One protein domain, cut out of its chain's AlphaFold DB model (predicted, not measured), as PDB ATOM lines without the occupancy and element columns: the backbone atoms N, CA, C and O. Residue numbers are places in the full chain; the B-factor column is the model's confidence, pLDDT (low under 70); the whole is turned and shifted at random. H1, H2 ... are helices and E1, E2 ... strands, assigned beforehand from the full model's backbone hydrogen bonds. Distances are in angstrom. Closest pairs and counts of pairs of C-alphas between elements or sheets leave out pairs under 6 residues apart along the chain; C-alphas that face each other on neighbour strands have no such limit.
ATOM      1  N   LEU A  32     116.079  96.263 153.450       88.12
ATOM      2  CA  LEU A  32     115.529  97.543 153.001       88.12
ATOM      3  C   LEU A  32     114.614  98.127 154.080       88.12
ATOM      4  O   LEU A  32     113.780  97.415 154.638       88.12
ATOM      5  N   TYR A  33     114.735  99.424 154.331       88.38
ATOM      6  CA  TYR A  33     113.857 100.152 155.234       88.38
ATOM      7  C   TYR A  33     113.522 101.524 154.654       88.38
ATOM      8  O   TYR A  33     114.353 102.166 154.012       88.38
ATOM      9  N   THR A  34     112.289 101.965 154.881       90.00
ATOM     10  CA  THR A  34     111.824 103.294 154.486       90.00
ATOM     11  C   THR A  34     111.310 103.992 155.727       90.00
ATOM     12  O   THR A  34     110.484 103.440 156.453       90.00
ATOM     13  N   VAL A  35     111.779 105.212 155.958       87.00
ATOM     14  CA  VAL A  35     111.394 106.003 157.123       87.00
ATOM     15  C   VAL A  35     111.149 107.445 156.731       87.00
ATOM     16  O   VAL A  35     111.869 107.999 155.905       87.00
ATOM     17  N   THR A  36     110.153 108.067 157.351       86.62
ATOM     18  CA  THR A  36     109.983 109.518 157.297       86.62
ATOM     19  C   THR A  36     110.632 110.127 158.534       86.62
ATOM     20  O   THR A  36     110.262 109.810 159.670       86.62
ATOM     21  N   LEU A  37     111.641 110.964 158.308       77.44
ATOM     22  CA  LEU A  37     112.396 111.657 159.343       77.44
ATOM     23  C   LEU A  37     111.907 113.103 159.438       77.44
ATOM     24  O   LEU A  37     111.949 113.812 158.427       77.44
ATOM     25  N   PRO A  38     111.477 113.557 160.627       72.69
ATOM     26  CA  PRO A  38     111.432 114.978 160.916       72.69
ATOM     27  C   PRO A  38     112.874 115.474 161.091       72.69
ATOM     28  O   PRO A  38     113.623 114.975 161.931       72.69
ATOM     29  N   LEU A  39     113.264 116.439 160.274       68.19
ATOM     30  CA  LEU A  39     114.522 117.166 160.340       68.19
ATOM     31  C   LEU A  39     114.177 118.550 160.918       68.19
ATOM     32  O   LEU A  39     113.379 119.282 160.340       68.19
ATOM     33  N   THR A  40     114.670 118.870 162.117       57.78
ATOM     34  CA  THR A  40     114.235 120.068 162.870       57.78
ATOM     35  C   THR A  40     114.479 121.375 162.111       57.78
ATOM     36  O   THR A  40     115.583 121.552 161.624       57.78
ATOM     37  N   ASP A  41     113.485 122.269 162.121       47.72
ATOM     38  CA  ASP A  41     113.443 123.694 161.721       47.72
ATOM     39  C   ASP A  41     114.255 124.155 160.471       47.72
ATOM     40  O   ASP A  41     115.482 124.046 160.460       47.72
ATOM     41  N   PRO A  42     113.626 124.750 159.432       49.97
ATOM     42  CA  PRO A  42     112.193 124.982 159.263       49.97
ATOM     43  C   PRO A  42     111.536 123.739 158.659       49.97
ATOM     44  O   PRO A  42     111.768 123.419 157.503       49.97
ATOM     45  N   ASP A  43     110.749 123.008 159.454       61.00
ATOM     46  CA  ASP A  43     109.826 121.940 159.025       61.00
ATOM     47  C   ASP A  43     110.302 121.038 157.869       61.00
ATOM     48  O   ASP A  43     109.568 120.780 156.909       61.00
ATOM     49  N   CYS A  44     111.543 120.544 157.947       68.38
ATOM     50  CA  CYS A  44     112.067 119.669 156.914       68.38
ATOM     51  C   CYS A  44     111.634 118.226 157.166       68.38
ATOM     52  O   CYS A  44     111.969 117.621 158.178       68.38
ATOM     53  N   PHE A  45     110.900 117.640 156.227       76.12
ATOM     54  CA  PHE A  45     110.571 116.217 156.269       76.12
ATOM     55  C   PHE A  45     111.250 115.513 155.110       76.12
ATOM     56  O   PHE A  45     111.096 115.914 153.957       76.12
ATOM     57  N   ALA A  46     111.969 114.436 155.410       79.81
ATOM     58  CA  ALA A  46     112.577 113.588 154.398       79.81
ATOM     59  C   ALA A  46     112.066 112.157 154.548       79.81
ATOM     60  O   ALA A  46     112.201 111.547 155.608       79.81
ATOM     61  N   THR A  47     111.499 111.605 153.479       86.44
ATOM     62  CA  THR A  47     111.346 110.157 153.357       86.44
ATOM     63  C   THR A  47     112.638 109.599 152.799       86.44
ATOM     64  O   THR A  47     113.077 109.988 151.721       86.44
ATOM     65  N   VAL A  48     113.245 108.695 153.553       86.12
ATOM     66  CA  VAL A  48     114.532 108.093 153.237       86.12
ATOM     67  C   VAL A  48     114.327 106.596 153.106       86.12
ATOM     68  O   VAL A  48     113.947 105.922 154.064       86.12
ATOM     69  N   GLN A  49     114.578 106.082 151.909       88.75
ATOM     70  CA  GLN A  49     114.730 104.661 151.656       88.75
ATOM     71  C   GLN A  49     116.218 104.317 151.705       88.75
ATOM     72  O   GLN A  49     117.021 104.834 150.932       88.75
ATOM     73  N   PHE A  50     116.589 103.432 152.622       86.62
ATOM     74  CA  PHE A  50     117.970 103.016 152.822       86.62
ATOM     75  C   PHE A  50     118.034 101.517 153.097       86.62
ATOM     76  O   PHE A  50     117.032 100.864 153.395       86.62
ATOM     77  N   LYS A  51     119.232 100.951 152.979       88.50
ATOM     78  CA  LYS A  51     119.498  99.572 153.377       88.50
ATOM     79  C   LYS A  51     120.267  99.566 154.686       88.50
ATOM     80  O   LYS A  51     121.104 100.431 154.913       88.50
ATOM     81  N   TRP A  52     120.013  98.595 155.544       88.94
ATOM     82  CA  TRP A  52     120.739  98.433 156.797       88.94
ATOM     83  C   TRP A  52     121.044  96.972 157.082       88.94
ATOM     84  O   TRP A  52     120.424  96.071 156.517       88.94
ATOM     85  N   ARG A  53     122.016  96.749 157.956       88.44
ATOM     86  CA  ARG A  53     122.337  95.442 158.527       88.44
ATOM     87  C   ARG A  53     123.120  95.622 159.820       88.44
ATOM     88  O   ARG A  53     123.667  96.694 160.087       88.44
ATOM     89  N   VAL A  54     123.195  94.562 160.615       87.50
ATOM     90  CA  VAL A  54     124.092  94.496 161.770       87.50
ATOM     91  C   VAL A  54     125.066  93.355 161.548       87.50
ATOM     92  O   VAL A  54     124.681  92.191 161.621       87.50
ATOM     93  N   CYS A  55     126.330  93.690 161.291       83.94
ATOM     94  CA  CYS A  55     127.390  92.709 161.063       83.94
ATOM     95  C   CYS A  55     128.450  92.850 162.145       83.94
ATOM     96  O   CYS A  55     128.923  93.955 162.398       83.94
ATOM     97  N   ASN A  56     128.843  91.741 162.776       81.94
ATOM     98  CA  ASN A  56     129.889  91.725 163.808       81.94
ATOM     99  C   ASN A  56     129.657  92.756 164.933       81.94
ATOM    100  O   ASN A  56     130.588  93.421 165.380       81.94
ATOM    101  N   GLY A  57     128.400  92.926 165.359       77.12
ATOM    102  CA  GLY A  57     128.035  93.890 166.402       77.12
ATOM    103  C   GLY A  57     128.128  95.358 165.972       77.12
ATOM    104  O   GLY A  57     128.125  96.236 166.829       77.12
ATOM    105  N   ARG A  58     128.203  95.641 164.666       80.88
ATOM    106  CA  ARG A  58     128.257  96.993 164.109       80.88
ATOM    107  C   ARG A  58     127.034  97.281 163.249       80.88
ATOM    108  O   ARG A  58     126.695  96.488 162.372       80.88
ATOM    109  N   LEU A  59     126.405  98.434 163.477       85.56
ATOM    110  CA  LEU A  59     125.351  98.943 162.603       85.56
ATOM    111  C   LEU A  59     125.968  99.479 161.310       85.56
ATOM    112  O   LEU A  59     126.832 100.361 161.323       85.56
ATOM    113  N   GLU A  60     125.484  98.953 160.197       87.00
ATOM    114  CA  GLU A  60     125.830  99.383 158.857       87.00
ATOM    115  C   GLU A  60     124.586  99.923 158.153       87.00
ATOM    116  O   GLU A  60     123.554  99.257 158.103       87.00
ATOM    117  N   ILE A  61     124.688 101.131 157.606       86.75
ATOM    118  CA  ILE A  61     123.616 101.813 156.878       86.75
ATOM    119  C   ILE A  61     124.146 102.175 155.500       86.75
ATOM    120  O   ILE A  61     125.195 102.794 155.394       86.75
ATOM    121  N   ALA A  62     123.424 101.825 154.450       85.81
ATOM    122  CA  ALA A  62     123.692 102.222 153.082       85.81
ATOM    123  C   ALA A  62     122.574 103.150 152.607       85.81
ATOM    124  O   ALA A  62     121.428 102.723 152.452       85.81
ATOM    125  N   VAL A  63     122.913 104.418 152.390       80.31
ATOM    126  CA  VAL A  63     121.983 105.453 151.938       80.31
ATOM    127  C   VAL A  63     122.407 105.960 150.563       80.31
ATOM    128  O   VAL A  63     123.575 106.266 150.319       80.31
ATOM    129  N   ASP A  64     121.449 106.020 149.648       75.06
ATOM    130  CA  ASP A  64     121.614 106.610 148.325       75.06
ATOM    131  C   ASP A  64     120.822 107.919 148.298       75.06
ATOM    132  O   ASP A  64     119.694 107.962 148.789       75.06
ATOM    133  N   GLU A  65     121.395 108.983 147.736       70.69
ATOM    134  CA  GLU A  65     120.694 110.263 147.599       70.69
ATOM    135  C   GLU A  65     119.430 110.138 146.741       70.69
ATOM    136  O   GLU A  65     118.446 110.825 146.998       70.69
ATOM    137  N   THR A  66     119.406 109.209 145.781       73.12
ATOM    138  CA  THR A  66     118.205 108.899 144.986       73.12
ATOM    139  C   THR A  66     117.080 108.273 145.813       73.12
ATOM    140  O   THR A  66     115.922 108.318 145.406       73.12
ATOM    141  N   GLY A  67     117.401 107.715 146.983       73.25
ATOM    142  CA  GLY A  67     116.437 107.203 147.953       73.25
ATOM    143  C   GLY A  67     115.889 108.273 148.901       73.25
ATOM    144  O   GLY A  67     115.137 107.927 149.813       73.25
ATOM    145  N   ILE A  68     116.269 109.546 148.733       79.88
ATOM    146  CA  ILE A  68     115.851 110.659 149.590       79.88
ATOM    147  C   ILE A  68     114.809 111.509 148.859       79.88
ATOM    148  O   ILE A  68     115.101 112.155 147.856       79.88
ATOM    149  N   THR A  69     113.608 111.575 149.428       83.69
ATOM    150  CA  THR A  69     112.525 112.449 148.968       83.69
ATOM    151  C   THR A  69     112.215 113.484 150.042       83.69
ATOM    152  O   THR A  69     111.699 113.144 151.108       83.69
ATOM    153  N   THR A  70     112.501 114.754 149.766       78.25
ATOM    154  CA  THR A  70     112.132 115.885 150.633       78.25
ATOM    155  C   THR A  70     110.671 116.273 150.411       78.25
ATOM    156  O   THR A  70     110.238 116.388 149.267       78.25
ATOM    157  N   ILE A  71     109.912 116.476 151.486       71.06
ATOM    158  CA  ILE A  71     108.454 116.678 151.443       71.06
ATOM    159  C   ILE A  71     108.071 118.144 151.714       71.06
ATOM    160  O   ILE A  71     107.115 118.634 151.124       71.06
ATOM    161  N   ALA A  72     108.810 118.854 152.570       65.94
ATOM    162  CA  ALA A  72     108.591 120.271 152.898       65.94
ATOM    163  C   ALA A  72     109.843 120.849 153.577       65.94
ATOM    164  O   ALA A  72     110.655 120.054 154.033       65.94
ATOM    165  N   GLY A  73     110.011 122.179 153.616       64.25
ATOM    166  CA  GLY A  73     110.916 122.898 154.540       64.25
ATOM    167  C   GLY A  73     112.430 122.690 154.381       64.25
ATOM    168  O   GLY A  73     113.235 123.341 155.038       64.25
ATOM    169  N   CYS A  74     112.864 121.816 153.474       64.19
ATOM    170  CA  CYS A  74     114.276 121.453 153.376       64.19
ATOM    171  C   CYS A  74     115.168 122.484 152.655       64.19
ATOM    172  O   CYS A  74     116.352 122.223 152.456       64.19
ATOM    173  N   GLU A  75     114.618 123.639 152.273       57.94
ATOM    174  CA  GLU A  75     115.304 124.700 151.519       57.94
ATOM    175  C   GLU A  75     116.406 125.407 152.329       57.94
ATOM    176  O   GLU A  75     117.310 125.991 151.741       57.94
ATOM    177  N   GLY A  76     116.356 125.325 153.666       51.50
ATOM    178  CA  GLY A  76     117.358 125.896 154.579       51.50
ATOM    179  C   GLY A  76     118.524 124.966 154.932       51.50
ATOM    180  O   GLY A  76     119.452 125.390 155.616       51.50
ATOM    181  N   TRP A  77     118.503 123.704 154.490       55.78
ATOM    182  CA  TRP A  77     119.667 122.828 154.623       55.78
ATOM    183  C   TRP A  77     120.614 123.160 153.494       55.78
ATOM    184  O   TRP A  77     120.362 122.740 152.365       55.78
ATOM    185  N   ASP A  78     121.665 123.920 153.810       46.12
ATOM    186  CA  ASP A  78     122.643 124.409 152.844       46.12
ATOM    187  C   ASP A  78     122.998 123.316 151.830       46.12
ATOM    188  O   ASP A  78     123.741 122.367 152.105       46.12
ATOM    189  N   ARG A  79     122.425 123.470 150.636       48.41
ATOM    190  CA  ARG A  79     123.012 122.973 149.409       48.41
ATOM    191  C   ARG A  79     123.963 124.051 148.958       48.41
ATOM    192  O   ARG A  79     123.577 124.985 148.261       48.41
ATOM    193  N   LEU A  80     125.205 123.953 149.413       36.84
ATOM    194  CA  LEU A  80     126.232 124.825 148.879       36.84
ATOM    195  C   LEU A  80     126.652 124.256 147.527       36.84
ATOM    196  O   LEU A  80     127.491 123.353 147.449       36.84
ATOM    197  N   GLU A  81     126.050 124.801 146.474       39.59
ATOM    198  CA  GLU A  81     126.590 124.706 145.127       39.59
ATOM    199  C   GLU A  81     127.558 125.866 144.887       39.59
ATOM    200  O   GLU A  81     127.197 126.935 144.405       39.59
ATOM    201  N   LEU A  82     128.813 125.678 145.289       30.16
ATOM    202  CA  LEU A  82     129.904 126.560 144.875       30.16
ATOM    203  C   LEU A  82     130.480 125.959 143.592       30.16
ATOM    204  O   LEU A  82     130.859 124.807 143.641       30.16
ATOM    205  N   TYR A  83     130.571 126.650 142.457       39.16
ATOM    206  CA  TYR A  83     131.101 126.076 141.196       39.16
ATOM    207  C   TYR A  83     130.472 124.702 140.814       39.16
ATOM    208  O   TYR A  83     129.276 124.624 140.572       39.16
ATOM    209  N   HIS A  84     131.256 123.614 140.740       31.77
ATOM    210  CA  HIS A  84     130.821 122.217 140.499       31.77
ATOM    211  C   HIS A  84     130.622 121.394 141.790       31.77
ATOM    212  O   HIS A  84     130.631 120.163 141.755       31.77
ATOM    213  N   TYR A  85     130.571 122.044 142.947       33.66
ATOM    214  CA  TYR A  85     130.452 121.404 144.251       33.66
ATOM    215  C   TYR A  85     128.958 121.205 144.535       33.66
ATOM    216  O   TYR A  85     128.171 122.071 144.196       33.66
ATOM    217  N   ASN A  86     128.552 120.102 145.163       42.69
ATOM    218  CA  ASN A  86     127.225 119.993 145.773       42.69
ATOM    219  C   ASN A  86     127.426 119.458 147.188       42.69
ATOM    220  O   ASN A  86     127.625 118.260 147.402       42.69
ATOM    221  N   TYR A  87     127.510 120.369 148.153       44.34
ATOM    222  CA  TYR A  87     127.514 119.983 149.556       44.34
ATOM    223  C   TYR A  87     126.076 119.781 149.994       44.34
ATOM    224  O   TYR A  87     125.324 120.741 150.065       44.34
ATOM    225  N   SER A  88     125.705 118.549 150.324       57.50
ATOM    226  CA  SER A  88     124.408 118.257 150.922       57.50
ATOM    227  C   SER A  88     124.553 118.239 152.442       57.50
ATOM    228  O   SER A  88     124.796 117.181 153.029       57.50
ATOM    229  N   GLY A  89     124.389 119.396 153.099       61.25
ATOM    230  CA  GLY A  89     124.201 119.431 154.559       61.25
ATOM    231  C   GLY A  89     123.042 118.523 154.996       61.25
ATOM    232  O   GLY A  89     123.084 117.896 156.053       61.25
ATOM    233  N   LEU A  90     122.066 118.345 154.102       67.38
ATOM    234  CA  LEU A  90     120.930 117.445 154.246       67.38
ATOM    235  C   LEU A  90     121.327 115.968 154.425       67.38
ATOM    236  O   LEU A  90     120.703 115.283 155.225       67.38
ATOM    237  N   LEU A  91     122.350 115.450 153.734       73.00
ATOM    238  CA  LEU A  91     122.755 114.040 153.870       73.00
ATOM    239  C   LEU A  91     123.389 113.750 155.237       73.00
ATOM    240  O   LEU A  91     123.091 112.727 155.863       73.00
ATOM    241  N   ASP A  92     124.261 114.643 155.702       69.00
ATOM    242  CA  ASP A  92     124.868 114.528 157.030       69.00
ATOM    243  C   ASP A  92     123.788 114.687 158.117       69.00
ATOM    244  O   ASP A  92     123.773 113.932 159.093       69.00
ATOM    245  N   TYR A  93     122.803 115.563 157.893       69.75
ATOM    246  CA  TYR A  93     121.674 115.733 158.802       69.75
ATOM    247  C   TYR A  93     120.711 114.536 158.823       69.75
ATOM    248  O   TYR A  93     120.320 114.064 159.889       69.75
ATOM    249  N   ILE A  94     120.396 113.960 157.659       76.44
ATOM    250  CA  ILE A  94     119.636 112.706 157.535       76.44
ATOM    251  C   ILE A  94     120.370 111.568 158.238       76.44
ATOM    252  O   ILE A  94     119.753 110.786 158.957       76.44
ATOM    253  N   THR A  95     121.692 111.491 158.079       77.19
ATOM    254  CA  THR A  95     122.518 110.502 158.774       77.19
ATOM    255  C   THR A  95     122.378 110.649 160.287       77.19
ATOM    256  O   THR A  95     122.135 109.661 160.984       77.19
ATOM    257  N   GLN A  96     122.459 111.877 160.798       72.62
ATOM    258  CA  GLN A  96     122.268 112.151 162.215       72.62
ATOM    259  C   GLN A  96     120.860 111.795 162.701       72.62
ATOM    260  O   GLN A  96     120.716 111.147 163.742       72.62
ATOM    261  N   ALA A  97     119.826 112.167 161.948       74.94
ATOM    262  CA  ALA A  97     118.437 111.885 162.284       74.94
ATOM    263  C   ALA A  97     118.140 110.376 162.295       74.94
ATOM    264  O   ALA A  97     117.501 109.887 163.227       74.94
ATOM    265  N   MET A  98     118.655 109.619 161.318       80.25
ATOM    266  CA  MET A  98     118.539 108.156 161.272       80.25
ATOM    267  C   MET A  98     119.182 107.509 162.496       80.25
ATOM    268  O   MET A  98     118.529 106.752 163.212       80.25
ATOM    269  N   LEU A  99     120.448 107.838 162.773       77.88
ATOM    270  CA  LEU A  99     121.166 107.272 163.916       77.88
ATOM    271  C   LEU A  99     120.450 107.604 165.232       77.88
ATOM    272  O   LEU A  99     120.299 106.727 166.081       77.88
ATOM    273  N   THR A 100     119.939 108.833 165.367       73.62
ATOM    274  CA  THR A 100     119.167 109.282 166.540       73.62
ATOM    275  C   THR A 100     117.884 108.483 166.722       73.62
ATOM    276  O   THR A 100     117.632 107.952 167.804       73.62
ATOM    277  N   ARG A 101     117.091 108.340 165.659       77.06
ATOM    278  CA  ARG A 101     115.821 107.613 165.691       77.06
ATOM    279  C   ARG A 101     116.002 106.151 166.089       77.06
ATOM    280  O   ARG A 101     115.281 105.670 166.959       77.06
ATOM    281  N   PHE A 102     116.973 105.457 165.498       73.75
ATOM    282  CA  PHE A 102     117.178 104.028 165.763       73.75
ATOM    283  C   PHE A 102     117.754 103.749 167.145       73.75
ATOM    284  O   PHE A 102     117.544 102.668 167.685       73.75
ATOM    285  N   HIS A 103     118.406 104.730 167.763       71.38
ATOM    286  CA  HIS A 103     118.755 104.629 169.170       71.38
ATOM    287  C   HIS A 103     117.547 104.796 170.096       71.38
ATOM    288  O   HIS A 103     117.395 104.006 171.026       71.38
ATOM    289  N   ILE A 104     116.707 105.811 169.861       68.25
ATOM    290  CA  ILE A 104     115.521 106.082 170.694       68.25
ATOM    291  C   ILE A 104     114.509 104.938 170.561       68.25
ATOM    292  O   ILE A 104     113.890 104.530 171.543       68.25
ATOM    293  N   ASN A 105     114.397 104.371 169.358       72.88
ATOM    294  CA  ASN A 105     113.490 103.281 169.036       72.88
ATOM    295  C   ASN A 105     114.268 102.039 168.562       72.88
ATOM    296  O   ASN A 105     114.150 101.652 167.398       72.88
ATOM    297  N   PRO A 106     114.998 101.332 169.447       66.94
ATOM    298  CA  PRO A 106     115.819 100.177 169.060       66.94
ATOM    299  C   PRO A 106     114.987  98.991 168.542       66.94
ATOM    300  O   PRO A 106     115.515  98.048 167.963       66.94
ATOM    301  N   ARG A 107     113.659  99.032 168.724       74.94
ATOM    302  CA  ARG A 107     112.720  98.066 168.138       74.94
ATOM    303  C   ARG A 107     112.515  98.256 166.632       74.94
ATOM    304  O   ARG A 107     112.058  97.318 165.991       74.94
ATOM    305  N   GLU A 108     112.814  99.435 166.083       78.94
ATOM    306  CA  GLU A 108     112.662  99.703 164.647       78.94
ATOM    307  C   GLU A 108     113.692  98.939 163.813       78.94
ATOM    308  O   GLU A 108     113.342  98.435 162.749       78.94
ATOM    309  N   LEU A 109     114.920  98.792 164.325       81.81
ATOM    310  CA  LEU A 109     115.987  97.997 163.712       81.81
ATOM    311  C   LEU A 109     116.474  96.919 164.701       81.81
ATOM    312  O   LEU A 109     117.409  97.161 165.475       81.81
ATOM    313  N   PRO A 110     115.844  95.729 164.715       80.25
ATOM    314  CA  PRO A 110     116.207  94.649 165.626       80.25
ATOM    315  C   PRO A 110     117.689  94.258 165.532       80.25
ATOM    316  O   PRO A 110     118.249  94.145 164.446       80.25
ATOM    317  N   GLY A 111     118.318  94.013 166.684       78.25
ATOM    318  CA  GLY A 111     119.725  93.604 166.762       78.25
ATOM    319  C   GLY A 111     120.729  94.757 166.718       78.25
ATOM    320  O   GLY A 111     121.929  94.504 166.789       78.25
ATOM    321  N   THR A 112     120.272  96.011 166.637       79.12
ATOM    322  CA  THR A 112     121.158  97.173 166.755       79.12
ATOM    323  C   THR A 112     121.830  97.230 168.134       79.12
ATOM    324  O   THR A 112     121.164  97.030 169.154       79.12
ATOM    325  N   PRO A 113     123.149  97.494 168.199       76.38
ATOM    326  CA  PRO A 113     123.834  97.680 169.471       76.38
ATOM    327  C   PRO A 113     123.236  98.860 170.234       76.38
ATOM    328  O   PRO A 113     122.935  99.900 169.643       76.38
ATOM    329  N   SER A 114     123.117  98.734 171.554       78.25
ATOM    330  CA  SER A 114     122.751  99.871 172.394       78.25
ATOM    331  C   SER A 114     123.777 100.991 172.230       78.25
ATOM    332  O   SER A 114     124.983 100.745 172.306       78.25
ATOM    333  N   VAL A 115     123.316 102.223 172.029       77.44
ATOM    334  CA  VAL A 115     124.196 103.395 172.055       77.44
ATOM    335  C   VAL A 115     124.405 103.800 173.525       77.44
ATOM    336  O   VAL A 115     123.418 103.986 174.239       77.44
ATOM    337  N   PRO A 116     125.655 103.902 174.003       79.06
ATOM    338  CA  PRO A 116     125.976 104.238 175.389       79.06
ATOM    339  C   PRO A 116     125.907 105.748 175.638       79.06
ATOM    340  O   PRO A 116     125.893 106.550 174.693       79.06
ATOM    341  N   ARG A 117     125.891 106.148 176.914       78.56
ATOM    342  CA  ARG A 117     125.950 107.569 177.270       78.56
ATOM    343  C   ARG A 117     127.356 108.095 177.006       78.56
ATOM    344  O   ARG A 117     128.358 107.420 177.242       78.56
ATOM    345  N   CYS A 118     127.455 109.337 176.550       75.06
ATOM    346  CA  CYS A 118     128.754 109.968 176.361       75.06
ATOM    347  C   CYS A 118     129.536 110.037 177.680       75.06
ATOM    348  O   CYS A 118     129.022 110.523 178.688       75.06
ATOM    349  N   GLY A 119     130.786 109.563 177.655       73.19
ATOM    350  CA  GLY A 119     131.668 109.489 178.825       73.19
ATOM    351  C   GLY A 119     131.770 108.106 179.483       73.19
ATOM    352  O   GLY A 119     132.607 107.938 180.361       73.19
ATOM    353  N   GLU A 120     131.000 107.103 179.041       77.25
ATOM    354  CA  GLU A 120     131.012 105.737 179.611       77.25
ATOM    355  C   GLU A 120     132.130 104.819 179.059       77.25
ATOM    356  O   GLU A 120     132.131 103.613 179.290       77.25
ATOM    357  N   GLY A 121     133.122 105.374 178.354       61.00
ATOM    358  CA  GLY A 121     134.367 104.691 177.965       61.00
ATOM    359  C   GLY A 121     134.270 103.705 176.793       61.00
ATOM    360  O   GLY A 121     135.250 103.542 176.070       61.00
ATOM    361  N   ILE A 122     133.106 103.099 176.550       67.00
ATOM    362  CA  ILE A 122     132.820 102.311 175.342       67.00
ATOM    363  C   ILE A 122     131.876 103.142 174.481       67.00
ATOM    364  O   ILE A 122     130.848 103.591 174.973       67.00
ATOM    365  N   LEU A 123     132.231 103.382 173.221       66.56
ATOM    366  CA  LEU A 123     131.419 104.134 172.262       66.56
ATOM    367  C   LEU A 123     130.966 103.190 171.148       66.56
ATOM    368  O   LEU A 123     131.705 102.285 170.757       66.56
ATOM    369  N   THR A 124     129.751 103.384 170.639       74.44
ATOM    370  CA  THR A 124     129.225 102.552 169.552       74.44
ATOM    371  C   THR A 124     129.665 103.137 168.222       74.44
ATOM    372  O   THR A 124     129.503 104.330 167.982       74.44
ATOM    373  N   THR A 125     130.203 102.309 167.330       77.12
ATOM    374  CA  THR A 125     130.541 102.746 165.971       77.12
ATOM    375  C   THR A 125     129.442 102.387 164.980       77.12
ATOM    376  O   THR A 125     128.932 101.267 165.021       77.12
ATOM    377  N   ALA A 126     129.150 103.269 164.027       79.88
ATOM    378  CA  ALA A 126     128.371 102.935 162.835       79.88
ATOM    379  C   ALA A 126     129.195 103.138 161.562       79.88
ATOM    380  O   ALA A 126     130.106 103.971 161.512       79.88
ATOM    381  N   SER A 127     128.882 102.352 160.536       84.50
ATOM    382  CA  SER A 127     129.335 102.596 159.165       84.50
ATOM    383  C   SER A 127     128.173 103.134 158.354       84.50
ATOM    384  O   SER A 127     127.128 102.491 158.279       84.50
ATOM    385  N   VAL A 128     128.370 104.279 157.710       80.31
ATOM    386  CA  VAL A 128     127.408 104.825 156.754       80.31
ATOM    387  C   VAL A 128     128.040 104.814 155.378       80.31
ATOM    388  O   VAL A 128     129.090 105.420 155.150       80.31
ATOM    389  N   TYR A 129     127.394 104.108 154.470       80.19
ATOM    390  CA  TYR A 129     127.821 103.901 153.108       80.19
ATOM    391  C   TYR A 129     126.979 104.754 152.173       80.19
ATOM    392  O   TYR A 129     125.756 104.772 152.282       80.19
ATOM    393  N   THR A 130     127.634 105.463 151.259       73.56
ATOM    394  CA  THR A 130     126.957 106.273 150.246       73.56
ATOM    395  C   THR A 130     127.428 105.880 148.857       73.56
ATOM    396  O   THR A 130     128.611 105.563 148.662       73.56
ATOM    397  N   ALA A 131     126.506 105.911 147.896       61.78
ATOM    398  CA  ALA A 131     126.856 105.864 146.482       61.78
ATOM    399  C   ALA A 131     127.672 107.116 146.096       61.78
ATOM    400  O   ALA A 131     127.613 108.138 146.781       61.78
ATOM    401  N   ASN A 132     128.438 107.024 145.007       58.81
ATOM    402  CA  ASN A 132     129.155 108.140 144.380       58.81
ATOM    403  C   ASN A 132     130.206 108.838 145.267       58.81
ATOM    404  O   ASN A 132     130.120 110.028 145.567       58.81
ATOM    405  N   THR A 178     131.767 104.224 142.775       65.56
ATOM    406  CA  THR A 178     132.670 103.952 143.904       65.56
ATOM    407  C   THR A 178     131.971 104.226 145.237       65.56
ATOM    408  O   THR A 178     131.438 105.312 145.446       65.56
ATOM    409  N   CYS A 179     132.012 103.265 146.162       70.56
ATOM    410  CA  CYS A 179     131.339 103.369 147.456       70.56
ATOM    411  C   CYS A 179     132.184 104.106 148.502       70.56
ATOM    412  O   CYS A 179     133.371 103.804 148.694       70.56
ATOM    413  N   CYS A 180     131.544 105.029 149.221       74.62
ATOM    414  CA  CYS A 180     132.151 105.799 150.305       74.62
ATOM    415  C   CYS A 180     131.673 105.268 151.637       74.62
ATOM    416  O   CYS A 180     130.476 105.142 151.839       74.62
ATOM    417  N   MET A 181     132.599 105.010 152.552       79.50
ATOM    418  CA  MET A 181     132.286 104.632 153.921       79.50
ATOM    419  C   MET A 181     132.691 105.758 154.864       79.50
ATOM    420  O   MET A 181     133.843 106.198 154.868       79.50
ATOM    421  N   ARG A 182     131.736 106.210 155.670       78.12
ATOM    422  CA  ARG A 182     131.946 107.132 156.781       78.12
ATOM    423  C   ARG A 182     131.835 106.343 158.075       78.12
ATOM    424  O   ARG A 182     130.858 105.626 158.279       78.12
ATOM    425  N   GLU A 183     132.844 106.462 158.923       78.06
ATOM    426  CA  GLU A 183     132.838 105.856 160.249       78.06
ATOM    427  C   GLU A 183     132.462 106.902 161.273       78.06
ATOM    428  O   GLU A 183     133.125 107.933 161.379       78.06
ATOM    429  N   TYR A 184     131.408 106.618 162.024       76.94
ATOM    430  CA  TYR A 184     130.955 107.476 163.101       76.94
ATOM    431  C   TYR A 184     131.132 106.770 164.426       76.94
ATOM    432  O   TYR A 184     130.778 105.603 164.568       76.94
ATOM    433  N   GLU A 185     131.645 107.511 165.388       77.25
ATOM    434  CA  GLU A 185     131.517 107.217 166.802       77.25
ATOM    435  C   GLU A 185     130.238 107.878 167.317       77.25
ATOM    436  O   GLU A 185     129.956 109.036 166.994       77.25
ATOM    437  N   ILE A 186     129.449 107.114 168.070       78.00
ATOM    438  CA  ILE A 186     128.098 107.470 168.489       78.00
ATOM    439  C   ILE A 186     127.959 107.254 169.996       78.00
ATOM    440  O   ILE A 186     128.228 106.170 170.519       78.00
ATOM    441  N   CYS A 187     127.468 108.283 170.680       77.06
ATOM    442  CA  CYS A 187     126.941 108.206 172.037       77.06
ATOM    443  C   CYS A 187     125.777 109.187 172.204       77.06
ATOM    444  O   CYS A 187     125.594 110.096 171.388       77.06
ATOM    445  N   TRP A 188     124.983 109.008 173.257       75.69
ATOM    446  CA  TRP A 188     123.880 109.915 173.572       75.69
ATOM    447  C   TRP A 188     124.195 110.811 174.768       75.69
ATOM    448  O   TRP A 188     124.896 110.432 175.713       75.69
ATOM    449  N   ARG A 189     123.629 112.019 174.742       70.75
ATOM    450  CA  ARG A 189     123.606 112.953 175.868       70.75
ATOM    451  C   ARG A 189     122.262 113.677 175.897       70.75
ATOM    452  O   ARG A 189     121.605 113.830 174.874       70.75
ATOM    453  N   PHE A 190     121.836 114.116 177.073       67.69
ATOM    454  CA  PHE A 190     120.650 114.962 177.175       67.69
ATOM    455  C   PHE A 190     120.953 116.352 176.594       67.69
ATOM    456  O   PHE A 190     121.968 116.944 176.969       67.69
ATOM    457  N   ASP A 191     120.096 116.850 175.697       57.62
ATOM    458  CA  ASP A 191     120.168 118.222 175.193       57.62
ATOM    459  C   ASP A 191     119.191 119.114 175.987       57.62
ATOM    460  O   ASP A 191     117.971 118.966 175.854       57.62
ATOM    461  N   PRO A 192     119.696 120.040 176.823       47.19
ATOM    462  CA  PRO A 192     118.848 120.907 177.631       47.19
ATOM    463  C   PRO A 192     118.147 122.013 176.827       47.19
ATOM    464  O   PRO A 192     117.189 122.587 177.333       47.19
ATOM    465  N   ILE A 193     118.600 122.322 175.608       49.19
ATOM    466  CA  ILE A 193     118.003 123.335 174.726       49.19
ATOM    467  C   ILE A 193     116.795 122.741 173.998       49.19
ATOM    468  O   ILE A 193     115.762 123.395 173.887       49.19
ATOM    469  N   GLN A 194     116.903 121.492 173.541       51.16
ATOM    470  CA  GLN A 194     115.827 120.816 172.804       51.16
ATOM    471  C   GLN A 194     114.917 119.948 173.694       51.16
ATOM    472  O   GLN A 194     113.926 119.401 173.212       51.16
ATOM    473  N   GLY A 195     115.225 119.813 174.990       53.16
ATOM    474  CA  GLY A 195     114.394 119.087 175.960       53.16
ATOM    475  C   GLY A 195     114.264 117.585 175.682       53.16
ATOM    476  O   GLY A 195     113.324 116.951 176.162       53.16
ATOM    477  N   ALA A 196     115.185 117.009 174.907       57.94
ATOM    478  CA  ALA A 196     115.125 115.631 174.434       57.94
ATOM    479  C   ALA A 196     116.469 114.906 174.614       57.94
ATOM    480  O   ALA A 196     117.541 115.515 174.653       57.94
ATOM    481  N   TYR A 197     116.420 113.573 174.704       55.19
ATOM    482  CA  TYR A 197     117.618 112.746 174.555       55.19
ATOM    483  C   TYR A 197     118.051 112.798 173.095       55.19
ATOM    484  O   TYR A 197     117.299 112.387 172.213       55.19
ATOM    485  N   GLN A 198     119.251 113.309 172.842       57.06
ATOM    486  CA  GLN A 198     119.774 113.438 171.491       57.06
ATOM    487  C   GLN A 198     121.108 112.722 171.375       57.06
ATOM    488  O   GLN A 198     121.912 112.656 172.311       57.06
ATOM    489  N   ILE A 199     121.350 112.160 170.197       54.78
ATOM    490  CA  ILE A 199     122.677 111.668 169.870       54.78
ATOM    491  C   ILE A 199     123.552 112.878 169.580       54.78
ATOM    492  O   ILE A 199     123.458 113.503 168.526       54.78
ATOM    493  N   TYR A 200     124.427 113.175 170.530       56.56
ATOM    494  CA  TYR A 200     125.555 114.072 170.356       56.56
ATOM    495  C   TYR A 200     126.693 113.588 171.251       56.56
ATOM    496  O   TYR A 200     126.437 113.374 172.436       56.56
ATOM    497  N   PRO A 201     127.945 113.505 170.765       55.16
ATOM    498  CA  PRO A 201     128.462 113.906 169.459       55.16
ATOM    499  C   PRO A 201     128.610 112.724 168.487       55.16
ATOM    500  O   PRO A 201     129.235 111.718 168.810       55.16
ATOM    501  N   LEU A 202     128.112 112.891 167.258       59.66
ATOM    502  CA  LEU A 202     128.566 112.085 166.127       59.66
ATOM    503  C   LEU A 202     129.961 112.559 165.744       59.66
ATOM    504  O   LEU A 202     130.123 113.597 165.102       59.66
ATOM    505  N   LYS A 203     130.981 111.815 166.158       66.25
ATOM    506  CA  LYS A 203     132.347 112.104 165.738       66.25
ATOM    507  C   LYS A 203     132.650 111.275 164.505       66.25
ATOM    508  O   LYS A 203     132.733 110.050 164.567       66.25
ATOM    509  N   LEU A 204     132.822 111.954 163.377       63.38
ATOM    510  CA  LEU A 204     133.368 111.337 162.178       63.38
ATOM    511  C   LEU A 204     134.807 110.891 162.476       63.38
ATOM    512  O   LEU A 204     135.704 111.723 162.611       63.38
ATOM    513  N   LEU A 205     135.015 109.583 162.593       67.00
ATOM    514  CA  LEU A 205     136.328 108.979 162.812       67.00
ATOM    515  C   LEU A 205     137.144 108.944 161.520       67.00
ATOM    516  O   LEU A 205     138.362 109.103 161.543       67.00
ATOM    517  N   GLY A 206     136.470 108.766 160.384       64.25
ATOM    518  CA  GLY A 206     137.132 108.718 159.092       64.25
ATOM    519  C   GLY A 206     136.169 108.622 157.919       64.25
ATOM    520  O   GLY A 206     135.021 108.191 158.046       64.25
ATOM    521  N   LYS A 207     136.670 109.022 156.750       68.38
ATOM    522  CA  LYS A 207     136.038 108.793 155.448       68.38
ATOM    523  C   LYS A 207     137.001 107.958 154.621       68.38
ATOM    524  O   LYS A 207     138.129 108.385 154.383       68.38
ATOM    525  N   ARG A 208     136.570 106.779 154.182       69.62
ATOM    526  CA  ARG A 208     137.373 105.912 153.319       69.62
ATOM    527  C   ARG A 208     136.610 105.531 152.061       69.62
ATOM    528  O   ARG A 208     135.404 105.288 152.089       69.62
ATOM    529  N   ARG A 209     137.345 105.463 150.959       69.00
ATOM    530  CA  ARG A 209     136.872 104.870 149.708       69.00
ATOM    531  C   ARG A 209     137.022 103.361 149.837       69.00
ATOM    532  O   ARG A 209     138.052 102.900 150.320       69.00
ATOM    533  N   LEU A 210     135.999 102.609 149.448       67.50
ATOM    534  CA  LEU A 210     136.064 101.144 149.484       67.50
ATOM    535  C   LEU A 210     136.646 100.548 148.204       67.50
ATOM    536  O   LEU A 210     137.133  99.424 148.224       67.50
TER     537      LEU A 210
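This is residues 32 to 132 and 178 to 210 of the 227 residues of an uncharacterized protein of Chlorobi bacterium (UniProt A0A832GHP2). A twisted sheet of six strands curls round one helix, H1, which forms the core, while the small hairpin E6 and E7 covers the later part of that helix. Two long loops, residues 73 to 88 and 105 to 123, lie away from the middle. The printed part has 134 residues with eight named strands and one named helix, in the order E1 E2 E3 H1 E4 E5 E6 E7 E8; the class is mostly strand. The large sheet runs E1 E2 E3 E4 E5 E8 and is mixed, with E3 and E4 parallel. The whole is compact, with a radius of gyration of the C-alphas of 14.8 A, and spans 43 by 38 by 26 A.

E1, residues 32 to 39, begins at C-alpha 32 (115.529, 97.543, 153.001) and is 21.0 A long. E2, residues 44 to 55, is 31.3 A long and bends by 60 degrees at residue 47. E3, residues 58 to 72, is 32.5 A long and bends by 73 degrees at residue 66. H1, residues 89 to 104, is 22.7 A long and begins at C-alpha 89 (124.201, 119.431, 154.559). E4 is residues 124 to 130, 19.8 A, and E5 is residues 180 to 186, 18.7 A. E6, residues 188 to 191, and E7, residues 196 to 199, are 9.2 A and 9.7 A long. E8, residues 203 to 209, is 18.2 A long and ends at C-alpha 209 (136.872, 104.870, 149.708).

E1, E2 and E3 form a meander, each strand the antiparallel neighbour of the one before; N 35 and O 48 are 3.0 A apart, and N 53 and O 60 2.9 A. E3, H1 and E4 form a strand-helix-strand unit, two parallel neighbour strands with a helix between, whose crossover is right-handed; N 61 and O 127 are 2.9 A apart. E4 and E5 are antiparallel, with N 126 and O 184 at 2.9 A, as are E5 and E8, with N 183 and O 206 at 2.9 A. H1 is on one face of this sheet, in two layers, helix and sheet; its closest C-alphas to E1 are those of Ala 97 and Leu 37, 6.7 A apart. In H1 every O i to N i+4 pair is within hydrogen-bond range. E5 runs on into E6 at 67 degrees. E6 and E7 are an antiparallel hairpin, with N 189 and O 198 at 3.0 A. The closest C-alphas of H1 and E7 are those of Thr 100 and Ile 199, 5.4 A apart.

The C-alphas farthest apart, those of Tyr 83 and Glu 120, are 43.5 A apart. Residues 133 to 177 are not printed; C-alphas 132 and 178 are 5.5 A apart across the cut. The links E3 to H1 and H1 to E4 are long. The mean pLDDT of the printed part is 70.0, with 56 residues under 70, among them 72 to 90 and 190 to 210.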